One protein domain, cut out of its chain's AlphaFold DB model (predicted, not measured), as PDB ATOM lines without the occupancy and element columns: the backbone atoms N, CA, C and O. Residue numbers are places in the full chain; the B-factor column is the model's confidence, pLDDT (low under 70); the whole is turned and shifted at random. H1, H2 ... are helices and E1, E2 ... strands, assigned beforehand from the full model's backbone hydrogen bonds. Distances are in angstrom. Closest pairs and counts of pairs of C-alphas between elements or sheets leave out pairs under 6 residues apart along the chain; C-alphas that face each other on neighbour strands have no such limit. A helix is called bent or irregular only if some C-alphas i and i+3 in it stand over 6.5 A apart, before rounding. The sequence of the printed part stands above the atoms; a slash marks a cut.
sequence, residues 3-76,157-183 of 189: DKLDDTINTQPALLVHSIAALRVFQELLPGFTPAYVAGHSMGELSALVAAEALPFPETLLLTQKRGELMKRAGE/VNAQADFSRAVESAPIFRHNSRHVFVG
ATOM      1  N   ASP A   3     -18.212  22.019 116.445       85.69
ATOM      2  CA  ASP A   3     -18.439  21.398 115.129       85.69
ATOM      3  C   ASP A   3     -18.372  22.403 113.972       85.69
ATOM      4  O   ASP A   3     -17.890  22.094 112.890       85.69
ATOM      5  N   LYS A   4     -18.802  23.651 114.211       88.56
ATOM      6  CA  LYS A   4     -18.656  24.724 113.218       88.56
ATOM      7  C   LYS A   4     -17.195  25.131 113.027       88.56
ATOM      8  O   LYS A   4     -16.829  25.498 111.921       88.56
ATOM      9  N   LEU A   5     -16.381  25.110 114.085       89.69
ATOM     10  CA  LEU A   5     -14.964  25.471 114.012       89.69
ATOM     11  C   LEU A   5     -14.117  24.357 113.387       89.69
ATOM     12  O   LEU A   5     -13.140  24.677 112.721       89.69
ATOM     13  N   ASP A   6     -14.497  23.092 113.579       87.38
ATOM     14  CA  ASP A   6     -13.843  21.920 112.977       87.38
ATOM     15  C   ASP A   6     -14.102  21.801 111.460       87.38
ATOM     16  O   ASP A   6     -13.407  21.067 110.758       87.38
ATOM     17  N   ASP A   7     -15.102  22.514 110.932       88.19
ATOM     18  CA  ASP A   7     -15.336  22.593 109.494       88.19
ATOM     19  C   ASP A   7     -14.176  23.327 108.809       88.19
ATOM     20  O   ASP A   7     -13.878  24.477 109.136       88.19
ATOM     21  N   THR A   8     -13.562  22.681 107.812       89.38
ATOM     22  CA  THR A   8     -12.373  23.159 107.088       89.38
ATOM     23  C   THR A   8     -12.499  24.607 106.603       89.38
ATOM     24  O   THR A   8     -11.509  25.343 106.627       89.38
ATOM     25  N   ILE A   9     -13.699  25.045 106.202       92.44
ATOM     26  CA  ILE A   9     -13.941  26.433 105.770       92.44
ATOM     27  C   ILE A   9     -13.660  27.456 106.884       92.44
ATOM     28  O   ILE A   9     -13.183  28.553 106.608       92.44
ATOM     29  N   ASN A  10     -13.910  27.082 108.140       93.50
ATOM     30  CA  ASN A  10     -13.717  27.920 109.319       93.50
ATOM     31  C   ASN A  10     -12.373  27.636 110.001       93.50
ATOM     32  O   ASN A  10     -11.714  28.570 110.458       93.50
ATOM     33  N   THR A  11     -11.937  26.371 110.049       93.69
ATOM     34  CA  THR A  11     -10.688  25.984 110.719       93.69
ATOM     35  C   THR A  11      -9.479  26.663 110.085       93.69
ATOM     36  O   THR A  11      -8.621  27.171 110.801       93.69
ATOM     37  N   GLN A  12      -9.397  26.700 108.751       95.19
ATOM     38  CA  GLN A  12      -8.234  27.268 108.064       95.19
ATOM     39  C   GLN A  12      -8.005  28.755 108.389       95.19
ATOM     40  O   GLN A  12      -6.926  29.077 108.897       95.19
ATOM     41  N   PRO A  13      -8.972  29.671 108.167       96.81
ATOM     42  CA  PRO A  13      -8.774  31.077 108.509       96.81
ATOM     43  C   PRO A  13      -8.593  31.282 110.018       96.81
ATOM     44  O   PRO A  13      -7.771  32.105 110.416       96.81
ATOM     45  N   ALA A  14      -9.278  30.507 110.868       96.44
ATOM     46  CA  ALA A  14      -9.099  30.596 112.317       96.44
ATOM     47  C   ALA A  14      -7.664  30.255 112.749       96.44
ATOM     48  O   ALA A  14      -7.085  30.970 113.568       96.44
ATOM     49  N   LEU A  15      -7.064  29.209 112.172       96.19
ATOM     50  CA  LEU A  15      -5.684  28.825 112.462       96.19
ATOM     51  C   LEU A  15      -4.672  29.876 111.979       96.19
ATOM     52  O   LEU A  15      -3.716  30.154 112.706       96.19
ATOM     53  N   LEU A  16      -4.877  30.490 110.806       98.00
ATOM     54  CA  LEU A  16      -4.042  31.607 110.341       98.00
ATOM     55  C   LEU A  16      -4.114  32.779 111.327       98.00
ATOM     56  O   LEU A  16      -3.084  33.248 111.808       98.00
ATOM     57  N   VAL A  17      -5.328  33.244 111.637       98.19
ATOM     58  CA  VAL A  17      -5.546  34.386 112.537       98.19
ATOM     59  C   VAL A  17      -4.913  34.119 113.896       98.19
ATOM     60  O   VAL A  17      -4.185  34.969 114.403       98.19
ATOM     61  N   HIS A  18      -5.132  32.930 114.458       97.88
ATOM     62  CA  HIS A  18      -4.549  32.537 115.734       97.88
ATOM     63  C   HIS A  18      -3.014  32.554 115.699       97.88
ATOM     64  O   HIS A  18      -2.391  33.145 116.578       97.88
ATOM     65  N   SER A  19      -2.405  31.966 114.665       97.38
ATOM     66  CA  SER A  19      -0.943  31.891 114.530       97.38
ATOM     67  C   SER A  19      -0.306  33.280 114.424       97.38
ATOM     68  O   SER A  19       0.693  33.564 115.084       97.38
ATOM     69  N   ILE A  20      -0.906  34.175 113.632       97.50
ATOM     70  CA  ILE A  20      -0.404  35.543 113.453       97.50
ATOM     71  C   ILE A  20      -0.665  36.410 114.685       97.50
ATOM     72  O   ILE A  20       0.187  37.221 115.046       97.50
ATOM     73  N   ALA A  21      -1.796  36.227 115.369       98.00
ATOM     74  CA  ALA A  21      -2.062  36.900 116.636       98.00
ATOM     75  C   ALA A  21      -1.032  36.503 117.703       98.00
ATOM     76  O   ALA A  21      -0.462  37.379 118.345       98.00
ATOM     77  N   ALA A  22      -0.735  35.206 117.838       96.69
ATOM     78  CA  ALA A  22       0.273  34.714 118.774       96.69
ATOM     79  C   ALA A  22       1.664  35.307 118.487       96.69
ATOM     80  O   ALA A  22       2.323  35.786 119.409       96.69
ATOM     81  N   LEU A  23       2.082  35.346 117.215       94.88
ATOM     82  CA  LEU A  23       3.342  35.980 116.812       94.88
ATOM     83  C   LEU A  23       3.384  37.468 117.189       94.88
ATOM     84  O   LEU A  23       4.366  37.918 117.771       94.88
ATOM     85  N   ARG A  24       2.322  38.223 116.886       95.12
ATOM     86  CA  ARG A  24       2.260  39.666 117.167       95.12
ATOM     87  C   ARG A  24       2.280  39.967 118.663       95.12
ATOM     88  O   ARG A  24       3.020  40.849 119.078       95.12
ATOM     89  N   VAL A  25       1.542  39.199 119.468       96.19
ATOM     90  CA  VAL A  25       1.590  39.303 120.937       96.19
ATOM     91  C   VAL A  25       3.005  39.030 121.444       96.19
ATOM     92  O   VAL A  25       3.510  39.753 122.295       96.19
ATOM     93  N   PHE A  26       3.683  38.020 120.899       94.31
ATOM     94  CA  PHE A  26       5.050  37.707 121.301       94.31
ATOM     95  C   PHE A  26       6.043  38.824 120.938       94.31
ATOM     96  O   PHE A  26       6.906  39.157 121.744       94.31
ATOM     97  N   GLN A  27       5.889  39.449 119.765       93.62
ATOM     98  CA  GLN A  27       6.683  40.611 119.345       93.62
ATOM     99  C   GLN A  27       6.414  41.861 120.198       93.62
ATOM    100  O   GLN A  27       7.335  42.634 120.448       93.62
ATOM    101  N   GLU A  28       5.173  42.053 120.651       95.31
ATOM    102  CA  GLU A  28       4.799  43.147 121.554       95.31
ATOM    103  C   GLU A  28       5.408  42.957 122.951       95.31
ATOM    104  O   GLU A  28       5.971  43.892 123.517       95.31
ATOM    105  N   LEU A  29       5.350  41.733 123.487       96.75
ATOM    106  CA  LEU A  29       5.904  41.399 124.802       96.75
ATOM    107  C   LEU A  29       7.438  41.351 124.821       96.75
ATOM    108  O   LEU A  29       8.040  41.558 125.874       96.75
ATOM    109  N   LEU A  30       8.073  41.074 123.679       95.44
ATOM    110  CA  LEU A  30       9.527  40.992 123.534       95.44
ATOM    111  C   LEU A  30      10.015  41.928 122.417       95.44
ATOM    112  O   LEU A  30      10.290  41.470 121.301       95.44
ATOM    113  N   PRO A  31      10.173  43.235 122.706       90.38
ATOM    114  CA  PRO A  31      10.702  44.197 121.748       90.38
ATOM    115  C   PRO A  31      12.051  43.739 121.179       90.38
ATOM    116  O   PRO A  31      12.999  43.478 121.916       90.38
ATOM    117  N   GLY A  32      12.130  43.627 119.852       86.62
ATOM    118  CA  GLY A  32      13.316  43.134 119.141       86.62
ATOM    119  C   GLY A  32      13.288  41.643 118.798       86.62
ATOM    120  O   GLY A  32      14.152  41.188 118.046       86.62
ATOM    121  N   PHE A  33      12.289  40.878 119.256       89.69
ATOM    122  CA  PHE A  33      12.106  39.509 118.785       89.69
ATOM    123  C   PHE A  33      11.794  39.494 117.285       89.69
ATOM    124  O   PHE A  33      10.755  39.970 116.827       89.69
ATOM    125  N   THR A  34      12.701  38.894 116.519       86.12
ATOM    126  CA  THR A  34      12.512  38.621 115.097       86.12
ATOM    127  C   THR A  34      12.920  37.176 114.835       86.12
ATOM    128  O   THR A  34      14.065  36.818 115.124       86.12
ATOM    129  N   PRO A  35      12.024  36.322 114.308       87.69
ATOM    130  CA  PRO A  35      12.390  34.954 113.985       87.69
ATOM    131  C   PRO A  35      13.440  34.948 112.870       87.69
ATOM    132  O   PRO A  35      13.231  35.533 111.808       87.69
ATOM    133  N   ALA A  36      14.561  34.262 113.104       88.50
ATOM    134  CA  ALA A  36      15.591  34.068 112.081       88.50
ATOM    135  C   ALA A  36      15.080  33.200 110.915       88.50
ATOM    136  O   ALA A  36      15.466  33.393 109.763       88.50
ATOM    137  N   TYR A  37      14.184  32.263 111.228       90.44
ATOM    138  CA  TYR A  37      13.587  31.323 110.289       90.44
ATOM    139  C   TYR A  37      12.126  31.092 110.641       90.44
ATOM    140  O   TYR A  37      11.755  31.080 111.817       90.44
ATOM    141  N   VAL A  38      11.312  30.856 109.617       92.00
ATOM    142  CA  VAL A  38       9.918  30.448 109.781       92.00
ATOM    143  C   VAL A  38       9.625  29.244 108.900       92.00
ATOM    144  O   VAL A  38      10.138  29.122 107.786       92.00
ATOM    145  N   ALA A  39       8.793  28.347 109.414       91.06
ATOM    146  CA  ALA A  39       8.330  27.171 108.703       91.06
ATOM    147  C   ALA A  39       6.866  26.928 109.048       91.06
ATOM    148  O   ALA A  39       6.408  27.233 110.149       91.06
ATOM    149  N   GLY A  40       6.136  26.374 108.089       90.12
ATOM    150  CA  GLY A  40       4.736  26.035 108.247       90.12
ATOM    151  C   GLY A  40       4.463  24.633 107.729       90.12
ATOM    152  O   GLY A  40       5.085  24.190 106.768       90.12
ATOM    153  N   HIS A  41       3.532  23.934 108.369       87.75
ATOM    154  CA  HIS A  41       3.084  22.619 107.929       87.75
ATOM    155  C   HIS A  41       1.685  22.724 107.318       87.75
ATOM    156  O   HIS A  41       0.749  23.183 107.980       87.75
ATOM    157  N   SER A  42       1.524  22.274 106.069       89.06
ATOM    158  CA  SER A  42       0.248  22.330 105.340       89.06
ATOM    159  C   SER A  42      -0.320  23.761 105.305       89.06
ATOM    160  O   SER A  42       0.326  24.657 104.768       89.06
ATOM    161  N   MET A  43      -1.490  24.017 105.901       91.94
ATOM    162  CA  MET A  43      -2.067  25.367 106.023       91.94
ATOM    163  C   MET A  43      -1.107  26.354 106.711       91.94
ATOM    164  O   MET A  43      -1.047  27.522 106.330       91.94
ATOM    165  N   GLY A  44      -0.293  25.883 107.664       93.38
ATOM    166  CA  GLY A  44       0.661  26.717 108.395       93.38
ATOM    167  C   GLY A  44       1.701  27.401 107.506       93.38
ATOM    168  O   GLY A  44       2.293  28.388 107.929       93.38
ATOM    169  N   GLU A  45       1.913  26.941 106.270       92.50
ATOM    170  CA  GLU A  45       2.795  27.625 105.315       92.50
ATOM    171  C   GLU A  45       2.309  29.036 104.981       92.50
ATOM    172  O   GLU A  45       3.122  29.950 104.885       92.50
ATOM    173  N   LEU A  46       0.993  29.252 104.900       94.75
ATOM    174  CA  LEU A  46       0.425  30.589 104.711       94.75
ATOM    175  C   LEU A  46       0.714  31.486 105.923       94.75
ATOM    176  O   LEU A  46       1.052  32.657 105.769       94.75
ATOM    177  N   SER A  47       0.673  30.917 107.133       95.94
ATOM    178  CA  SER A  47       1.074  31.635 108.350       95.94
ATOM    179  C   SER A  47       2.566  31.977 108.337       95.94
ATOM    180  O   SER A  47       2.942  33.092 108.690       95.94
ATOM    181  N   ALA A  48       3.418  31.055 107.882       94.12
ATOM    182  CA  ALA A  48       4.852  31.290 107.749       94.12
ATOM    183  C   ALA A  48       5.165  32.377 106.706       94.12
ATOM    184  O   ALA A  48       6.024  33.218 106.951       94.12
ATOM    185  N   LEU A  49       4.441  32.420 105.583       93.50
ATOM    186  CA  LEU A  49       4.596  33.466 104.567       93.50
ATOM    187  C   LEU A  49       4.222  34.854 105.102       93.50
ATOM    188  O   LEU A  49       4.930  35.818 104.819       93.50
ATOM    189  N   VAL A  50       3.174  34.958 105.927       94.69
ATOM    190  CA  VAL A  50       2.836  36.218 106.616       94.69
ATOM    191  C   VAL A  50       3.893  36.576 107.655       94.69
ATOM    192  O   VAL A  50       4.324  37.723 107.722       94.69
ATOM    193  N   ALA A  51       4.358  35.604 108.444       93.94
ATOM    194  CA  ALA A  51       5.418  35.819 109.430       93.94
ATOM    195  C   ALA A  51       6.750  36.244 108.783       93.94
ATOM    196  O   ALA A  51       7.533  36.971 109.393       93.94
ATOM    197  N   ALA A  52       7.008  35.826 107.544       92.50
ATOM    198  CA  ALA A  52       8.149  36.263 106.749       92.50
ATOM    199  C   ALA A  52       7.925  37.576 105.990       92.50
ATOM    200  O   ALA A  52       8.838  38.011 105.293       92.50
ATOM    201  N   GLU A  53       6.741  38.188 106.102       91.88
ATOM    202  CA  GLU A  53       6.347  39.388 105.348       91.88
ATOM    203  C   GLU A  53       6.365  39.178 103.818       91.88
ATOM    204  O   GLU A  53       6.369  40.128 103.042       91.88
ATOM    205  N   ALA A  54       6.333  37.919 103.365       92.69
ATOM    206  CA  ALA A  54       6.273  37.559 101.948       92.69
ATOM    207  C   ALA A  54       4.852  37.678 101.380       92.69
ATOM    208  O   ALA A  54       4.679  37.874 100.180       92.69
ATOM    209  N   LEU A  55       3.838  37.565 102.241       93.12
ATOM    210  CA  LEU A  55       2.448  37.846 101.910       93.12
ATOM    211  C   LEU A  55       1.823  38.759 102.973       93.12
ATOM    212  O   LEU A  55       1.996  38.512 104.172       93.12
ATOM    213  N   PRO A  56       1.056  39.783 102.575       95.25
ATOM    214  CA  PRO A  56       0.337  40.608 103.528       95.25
ATOM    215  C   PRO A  56      -0.833  39.837 104.166       95.25
ATOM    216  O   PRO A  56      -1.426  38.920 103.587       95.25
ATOM    217  N   PHE A  57      -1.115  40.159 105.432       97.00
ATOM    218  CA  PHE A  57      -2.076  39.414 106.251       97.00
ATOM    219  C   PHE A  57      -3.511  39.423 105.686       97.00
ATOM    220  O   PHE A  57      -4.085  38.336 105.606       97.00
ATOM    221  N   PRO A  58      -4.104  40.572 105.289       97.19
ATOM    222  CA  PRO A  58      -5.471  40.598 104.756       97.19
ATOM    223  C   PRO A  58      -5.650  39.703 103.522       97.19
ATOM    224  O   PRO A  58      -6.603  38.932 103.433       97.19
ATOM    225  N   GLU A  59      -4.694  39.742 102.605       96.50
ATOM    226  CA  GLU A  59      -4.685  38.971 101.367       96.50
ATOM    227  C   GLU A  59      -4.480  37.485 101.656       96.50
ATOM    228  O   GLU A  59      -5.163  36.635 101.082       96.50
ATOM    229  N   THR A  60      -3.607  37.154 102.611       96.75
ATOM    230  CA  THR A  60      -3.422  35.765 103.048       96.75
ATOM    231  C   THR A  60      -4.667  35.213 103.729       96.75
ATOM    232  O   THR A  60      -4.979  34.033 103.563       96.75
ATOM    233  N   LEU A  61      -5.403  36.035 104.479       97.88
ATOM    234  CA  LEU A  61      -6.660  35.628 105.102       97.88
ATOM    235  C   LEU A  61      -7.703  35.254 104.045       97.88
ATOM    236  O   LEU A  61      -8.298  34.180 104.142       97.88
ATOM    237  N   LEU A  62      -7.858  36.078 103.005       97.12
ATOM    238  CA  LEU A  62      -8.737  35.782 101.870       97.12
ATOM    239  C   LEU A  62      -8.288  34.524 101.116       97.12
ATOM    240  O   LEU A  62      -9.106  33.658 100.808       97.12
ATOM    241  N   LEU A  63      -6.983  34.373 100.871       96.62
ATOM    242  CA  LEU A  63      -6.422  33.187 100.220       96.62
ATOM    243  C   LEU A  63      -6.656  31.912 101.047       96.62
ATOM    244  O   LEU A  63      -6.993  30.861 100.501       96.62
ATOM    245  N   THR A  64      -6.525  32.005 102.369       97.12
ATOM    246  CA  THR A  64      -6.745  30.894 103.307       97.12
ATOM    247  C   THR A  64      -8.219  30.509 103.381       97.12
ATOM    248  O   THR A  64      -8.546  29.324 103.350       97.12
ATOM    249  N   GLN A  65      -9.120  31.494 103.420       96.88
ATOM    250  CA  GLN A  65     -10.559  31.258 103.325       96.88
ATOM    251  C   GLN A  65     -10.902  30.548 102.011       96.88
ATOM    252  O   GLN A  65     -11.561  29.507 102.022       96.88
ATOM    253  N   LYS A  66     -10.371  31.047 100.886       97.06
ATOM    254  CA  LYS A  66     -10.574  30.447  99.565       97.06
ATOM    255  C   LYS A  66     -10.070  29.006  99.505       97.06
ATOM    256  O   LYS A  66     -10.759  28.141  98.970       97.06
ATOM    257  N   ARG A  67      -8.898  28.724 100.086       95.88
ATOM    258  CA  ARG A  67      -8.370  27.358 100.215       95.88
ATOM    259  C   ARG A  67      -9.336  26.462 100.992       95.88
ATOM    260  O   ARG A  67      -9.625  25.358 100.540       95.88
ATOM    261  N   GLY A  68      -9.852  26.942 102.123       95.00
ATOM    262  CA  GLY A  68     -10.846  26.234 102.933       95.00
ATOM    263  C   GLY A  68     -12.108  25.873 102.152       95.00
ATOM    264  O   GLY A  68     -12.520  24.714 102.157       95.00
ATOM    265  N   GLU A  69     -12.675  26.838 101.428       96.12
ATOM    266  CA  GLU A  69     -13.851  26.648 100.571       96.12
ATOM    267  C   GLU A  69     -13.615  25.616  99.465       96.12
ATOM    268  O   GLU A  69     -14.436  24.721  99.257       96.12
ATOM    269  N   LEU A  70     -12.491  25.732  98.752       95.94
ATOM    270  CA  LEU A  70     -12.157  24.846  97.639       95.94
ATOM    271  C   LEU A  70     -11.899  23.416  98.115       95.94
ATOM    272  O   LEU A  70     -12.402  22.476  97.506       95.94
ATOM    273  N   MET A  71     -11.167  23.243  99.218       94.94
ATOM    274  CA  MET A  71     -10.912  21.920  99.789       94.94
ATOM    275  C   MET A  71     -12.192  21.269 100.313       94.94
ATOM    276  O   MET A  71     -12.398  20.079 100.091       94.94
ATOM    277  N   LYS A  72     -13.079  22.043 100.955       93.81
ATOM    278  CA  LYS A  72     -14.387  21.541 101.382       93.81
ATOM    279  C   LYS A  72     -15.210  21.059 100.187       93.81
ATOM    280  O   LYS A  72     -15.665  19.921 100.189       93.81
ATOM    281  N   ARG A  73     -15.323  21.882  99.141       95.31
ATOM    282  CA  ARG A  73     -16.029  21.514  97.906       95.31
ATOM    283  C   ARG A  73     -15.417  20.279  97.245       95.31
ATOM    284  O   ARG A  73     -16.145  19.413  96.771       95.31
ATOM    285  N   ALA A  74     -14.089  20.170  97.221       94.31
ATOM    286  CA  ALA A  74     -13.417  18.983  96.704       94.31
ATOM    287  C   ALA A  74     -13.774  17.729  97.517       94.31
ATOM    288  O   ALA A  74     -14.024  16.689  96.921       94.31
ATOM    289  N   GLY A  75     -13.876  17.834  98.846       93.19
ATOM    290  CA  GLY A  75     -14.353  16.749  99.709       93.19
ATOM    291  C   GLY A  75     -15.825  16.379  99.499       93.19
ATOM    292  O   GLY A  75     -16.171  15.207  99.598       93.19
ATOM    293  N   GLU A  76     -16.685  17.339  99.154       93.44
ATOM    294  CA  GLU A  76     -18.088  17.077  98.787       93.44
ATOM    295  C   GLU A  76     -18.195  16.323  97.448       93.44
ATOM    296  O   GLU A  76     -19.022  15.426  97.303       93.44
ATOM    297  N   VAL A 157      -7.869  17.166  93.598       92.88
ATOM    298  CA  VAL A 157      -7.544  17.693  92.255       92.88
ATOM    299  C   VAL A 157      -8.503  18.794  91.784       92.88
ATOM    300  O   VAL A 157      -8.074  19.778  91.184       92.88
ATOM    301  N   ASN A 158      -9.788  18.701  92.141       91.88
ATOM    302  CA  ASN A 158     -10.806  19.695  91.780       91.88
ATOM    303  C   ASN A 158     -10.568  21.078  92.414       91.88
ATOM    304  O   ASN A 158     -11.050  22.080  91.895       91.88
ATOM    305  N   ALA A 159      -9.816  21.154  93.516       93.94
ATOM    306  CA  ALA A 159      -9.433  22.419  94.138       93.94
ATOM    307  C   ALA A 159      -8.194  23.055  93.481       93.94
ATOM    308  O   ALA A 159      -7.914  24.230  93.726       93.94
ATOM    309  N   GLN A 160      -7.437  22.302  92.672       91.81
ATOM    310  CA  GLN A 160      -6.073  22.670  92.281       91.81
ATOM    311  C   GLN A 160      -6.042  23.897  91.393       91.81
ATOM    312  O   GLN A 160      -5.410  24.889  91.740       91.81
ATOM    313  N   ALA A 161      -6.749  23.841  90.268       94.12
ATOM    314  CA  ALA A 161      -6.717  24.909  89.281       94.12
ATOM    315  C   ALA A 161      -7.208  26.240  89.875       94.12
ATOM    316  O   ALA A 161      -6.611  27.288  89.639       94.12
ATOM    317  N   ASP A 162      -8.280  26.194  90.666       95.75
ATOM    318  CA  ASP A 162      -8.871  27.375  91.295       95.75
ATOM    319  C   ASP A 162      -7.951  27.975  92.361       95.75
ATOM    320  O   ASP A 162      -7.813  29.197  92.436       95.75
ATOM    321  N   PHE A 163      -7.304  27.130  93.171       95.75
ATOM    322  CA  PHE A 163      -6.380  27.606  94.191       95.75
ATOM    323  C   PHE A 163      -5.093  28.158  93.573       95.75
ATOM    324  O   PHE A 163      -4.642  29.220  93.991       95.75
ATOM    325  N   SER A 164      -4.551  27.513  92.532       94.25
ATOM    326  CA  SER A 164      -3.387  28.022  91.796       94.25
ATOM    327  C   SER A 164      -3.633  29.426  91.251       94.25
ATOM    328  O   SER A 164      -2.822  30.312  91.495       94.25
ATOM    329  N   ARG A 165      -4.792  29.676  90.624       96.25
ATOM    330  CA  ARG A 165      -5.142  31.025  90.143       96.25
ATOM    331  C   ARG A 165      -5.220  32.051  91.274       96.25
ATOM    332  O   ARG A 165      -4.790  33.187  91.101       96.25
ATOM    333  N   ALA A 166      -5.747  31.662  92.437       95.56
ATOM    334  CA  ALA A 166      -5.799  32.547  93.599       95.56
ATOM    335  C   ALA A 166      -4.390  32.887  94.121       95.56
ATOM    336  O   ALA A 166      -4.123  34.043  94.447       95.56
ATOM    337  N   VAL A 167      -3.476  31.911  94.145       93.44
ATOM    338  CA  VAL A 167      -2.068  32.115  94.525       93.44
ATOM    339  C   VAL A 167      -1.339  32.996  93.508       93.44
ATOM    340  O   VAL A 167      -0.635  33.915  93.908       93.44
ATOM    341  N   GLU A 168      -1.533  32.765  92.209       93.50
ATOM    342  CA  GLU A 168      -0.941  33.573  91.131       93.50
ATOM    343  C   GLU A 168      -1.383  35.040  91.190       93.50
ATOM    344  O   GLU A 168      -0.608  35.934  90.860       93.50
ATOM    345  N   SER A 169      -2.616  35.299  91.639       93.88
ATOM    346  CA  SER A 169      -3.128  36.660  91.830       93.88
ATOM    347  C   SER A 169      -2.693  37.323  93.141       93.88
ATOM    348  O   SER A 169      -2.938  38.515  93.327       93.88
ATOM    349  N   ALA A 170      -2.090  36.576  94.069       93.44
ATOM    350  CA  ALA A 170      -1.714  37.103  95.375       93.44
ATOM    351  C   ALA A 170      -0.446  37.979  95.281       93.44
ATOM    352  O   ALA A 170       0.493  37.634  94.559       93.44
ATOM    353  N   PRO A 171      -0.362  39.090  96.038       91.94
ATOM    354  CA  PRO A 171       0.808  39.965  96.033       91.94
ATOM    355  C   PRO A 171       1.957  39.340  96.838       91.94
ATOM    356  O   PRO A 171       2.169  39.664  98.004       91.94
ATOM    357  N   ILE A 172       2.685  38.409  96.216       88.94
ATOM    358  CA  ILE A 172       3.851  37.749  96.813       88.94
ATOM    359  C   ILE A 172       5.077  38.651  96.657       88.94
ATOM    360  O   ILE A 172       5.542  38.917  95.546       88.94
ATOM    361  N   PHE A 173       5.640  39.086  97.779       86.69
ATOM    362  CA  PHE A 173       6.836  39.919  97.817       86.69
ATOM    363  C   PHE A 173       8.101  39.069  97.947       86.69
ATOM    364  O   PHE A 173       8.166  38.116  98.726       86.69
ATOM    365  N   ARG A 174       9.157  39.441  97.215       73.94
ATOM    366  CA  ARG A 174      10.501  38.897  97.445       73.94
ATOM    367  C   ARG A 174      11.181  39.712  98.538       73.94
ATOM    368  O   ARG A 174      11.682  40.798  98.264       73.94
ATOM    369  N   HIS A 175      11.208  39.192  99.762       64.31
ATOM    370  CA  HIS A 175      11.970  39.799 100.851       64.31
ATOM    371  C   HIS A 175      13.360  39.159 100.978       64.31
ATOM    372  O   HIS A 175      13.486  37.940 101.050       64.31
ATOM    373  N   ASN A 176      14.409  39.987 101.043       57.06
ATOM    374  CA  ASN A 176      15.804  39.538 101.175       57.06
ATOM    375  C   ASN A 176      16.209  39.145 102.609       57.06
ATOM    376  O   ASN A 176      17.336  38.707 102.820       57.06
ATOM    377  N   SER A 177      15.333  39.332 103.601       56.41
ATOM    378  CA  SER A 177      15.713  39.331 105.022       56.41
ATOM    379  C   SER A 177      15.185  38.149 105.841       56.41
ATOM    380  O   SER A 177      15.620  37.985 106.978       56.41
ATOM    381  N   ARG A 178      14.264  37.325 105.314       66.12
ATOM    382  CA  ARG A 178      13.690  36.182 106.050       66.12
ATOM    383  C   ARG A 178      13.617  34.940 105.176       66.12
ATOM    384  O   ARG A 178      13.038  34.957 104.094       66.12
ATOM    385  N   HIS A 179      14.192  33.849 105.668       70.62
ATOM    386  CA  HIS A 179      14.150  32.562 104.987       70.62
ATOM    387  C   HIS A 179      12.892  31.794 105.406       70.62
ATOM    388  O   HIS A 179      12.714  31.459 106.580       70.62
ATOM    389  N   VAL A 180      12.027  31.512 104.432       67.50
ATOM    390  CA  VAL A 180      10.863  30.635 104.595       67.50
ATOM    391  C   VAL A 180      11.270  29.223 104.212       67.50
ATOM    392  O   VAL A 180      11.689  28.983 103.081       67.50
ATOM    393  N   PHE A 181      11.110  28.280 105.135       65.31
ATOM    394  CA  PHE A 181      11.212  26.863 104.817       65.31
ATOM    395  C   PHE A 181       9.825  26.292 104.548       65.31
ATOM    396  O   PHE A 181       8.940  26.305 105.405       65.31
ATOM    397  N   VAL A 182       9.657  25.770 103.339       60.12
ATOM    398  CA  VAL A 182       8.472  25.019 102.929       60.12
ATOM    399  C   VAL A 182       8.765  23.537 103.149       60.12
ATOM    400  O   VAL A 182       9.767  23.019 102.649       60.12
ATOM    401  N   GLY A 183       7.925  22.857 103.933       54.91
ATOM    402  CA  GLY A 183       8.071  21.424 104.189       54.91
ATOM    403  C   GLY A 183       7.933  20.603 102.901       54.91
ATOM    404  O   GLY A 183       7.188  20.970 101.991       54.91
TER     405      GLY A 183
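What this domain is: This is residues 3 to 76 and 157 to 183 of the 189 residues of the protein "ACP S-malonyltransferase" of bacterium (UniProt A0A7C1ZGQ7). Three helices, H2, H4 and H5, lie side by side in a row, each running opposite to its neighbour, and the short helix H3 packs between H2 and a small two-strand sheet, E1 and E2, to one side of the row. H2 overlaps H4 with its first half only, residues 8 to 17. The 101 printed residues hold five named helices and two named strands, in the order H1 H2 E1 H3 H4 H5 E2; the sheet E1 E2 is parallel and the class is mostly helix. The whole is compact, with a radius of gyration of the C-alphas of 14.2 A and spans of 45 by 32 by 23 A.

How they stand to each other: Begin at H1, residues 3 to 6, which only just touches H2, residues 8 to 29, with 3 pairs of C-alphas within 8 A, and only at the corner; the closest are Leu 5 and Thr 11, 5.4 A. H2 touches H4, residues 57 to 76, at a shallow tilt of 27 degrees, opposite ways; the closest C-alphas are Ile 9 and Gly 68, 4.2 A. With residues 15 to 23 alone, H2 touches H3, residues 44 to 51, the same way at a steep tilt of 37 degrees, only just past shallow; the closest C-alphas are Leu 16 and Ser 47, 5.5 A. H3 and H4 form a helical hairpin, with C-alphas Val 50 and Phe 57 closest at 5.9 A. H4 touches H5, residues 157 to 168, at a shallow tilt of 13 degrees, opposite ways, closest at C-alphas Leu 70 and Ala 159, 5.1 A. Look next at E1, residues 37 to 40, and its parallel neighbour E2, residues 179 to 182: N 181 and O 38 are 2.9 A apart, within hydrogen-bond range. The closest C-alphas of E1 and H3 are Gly 40 and Ala 48, 5.3 A. H2 and H5 are apart. In H3 and H4 every O i to N i+4 pair is within hydrogen-bond range, in H2 17 of 18 and in H5 6 of 8; H1 is too short for such a pair, and its one O i to N i+3 pair is out of range.

Where its parts are: Find C-alpha 3 at (-18.439, 21.398, 115.129), where H1 begins. H2 runs 31.3 A from C-alpha 8 at (-12.373, 23.159, 107.088); it is neither bent nor irregular, but only just, C-alphas 9 and 12 being 6.2 A apart. E1 spans 10.5 A, H3 10.3 A and H4 28.5 A. H5 spans 17.2 A and is irregular, with C-alphas 158 and 161 7.1 A apart. E2, 9.7 A long, ends at C-alpha 182, (8.472, 25.019, 102.929).

The domain as a whole: The C-alphas farthest apart are Pro 31 and Glu 76, 45.7 A. Residues 77 to 156 are cut out, and C-alphas 76 and 157 are 12.4 A apart across the cut. Of the links printed whole, none is long. Mean pLDDT of the printed part is 90.7; residues 175 to 178 and 180 to 183 are under 70.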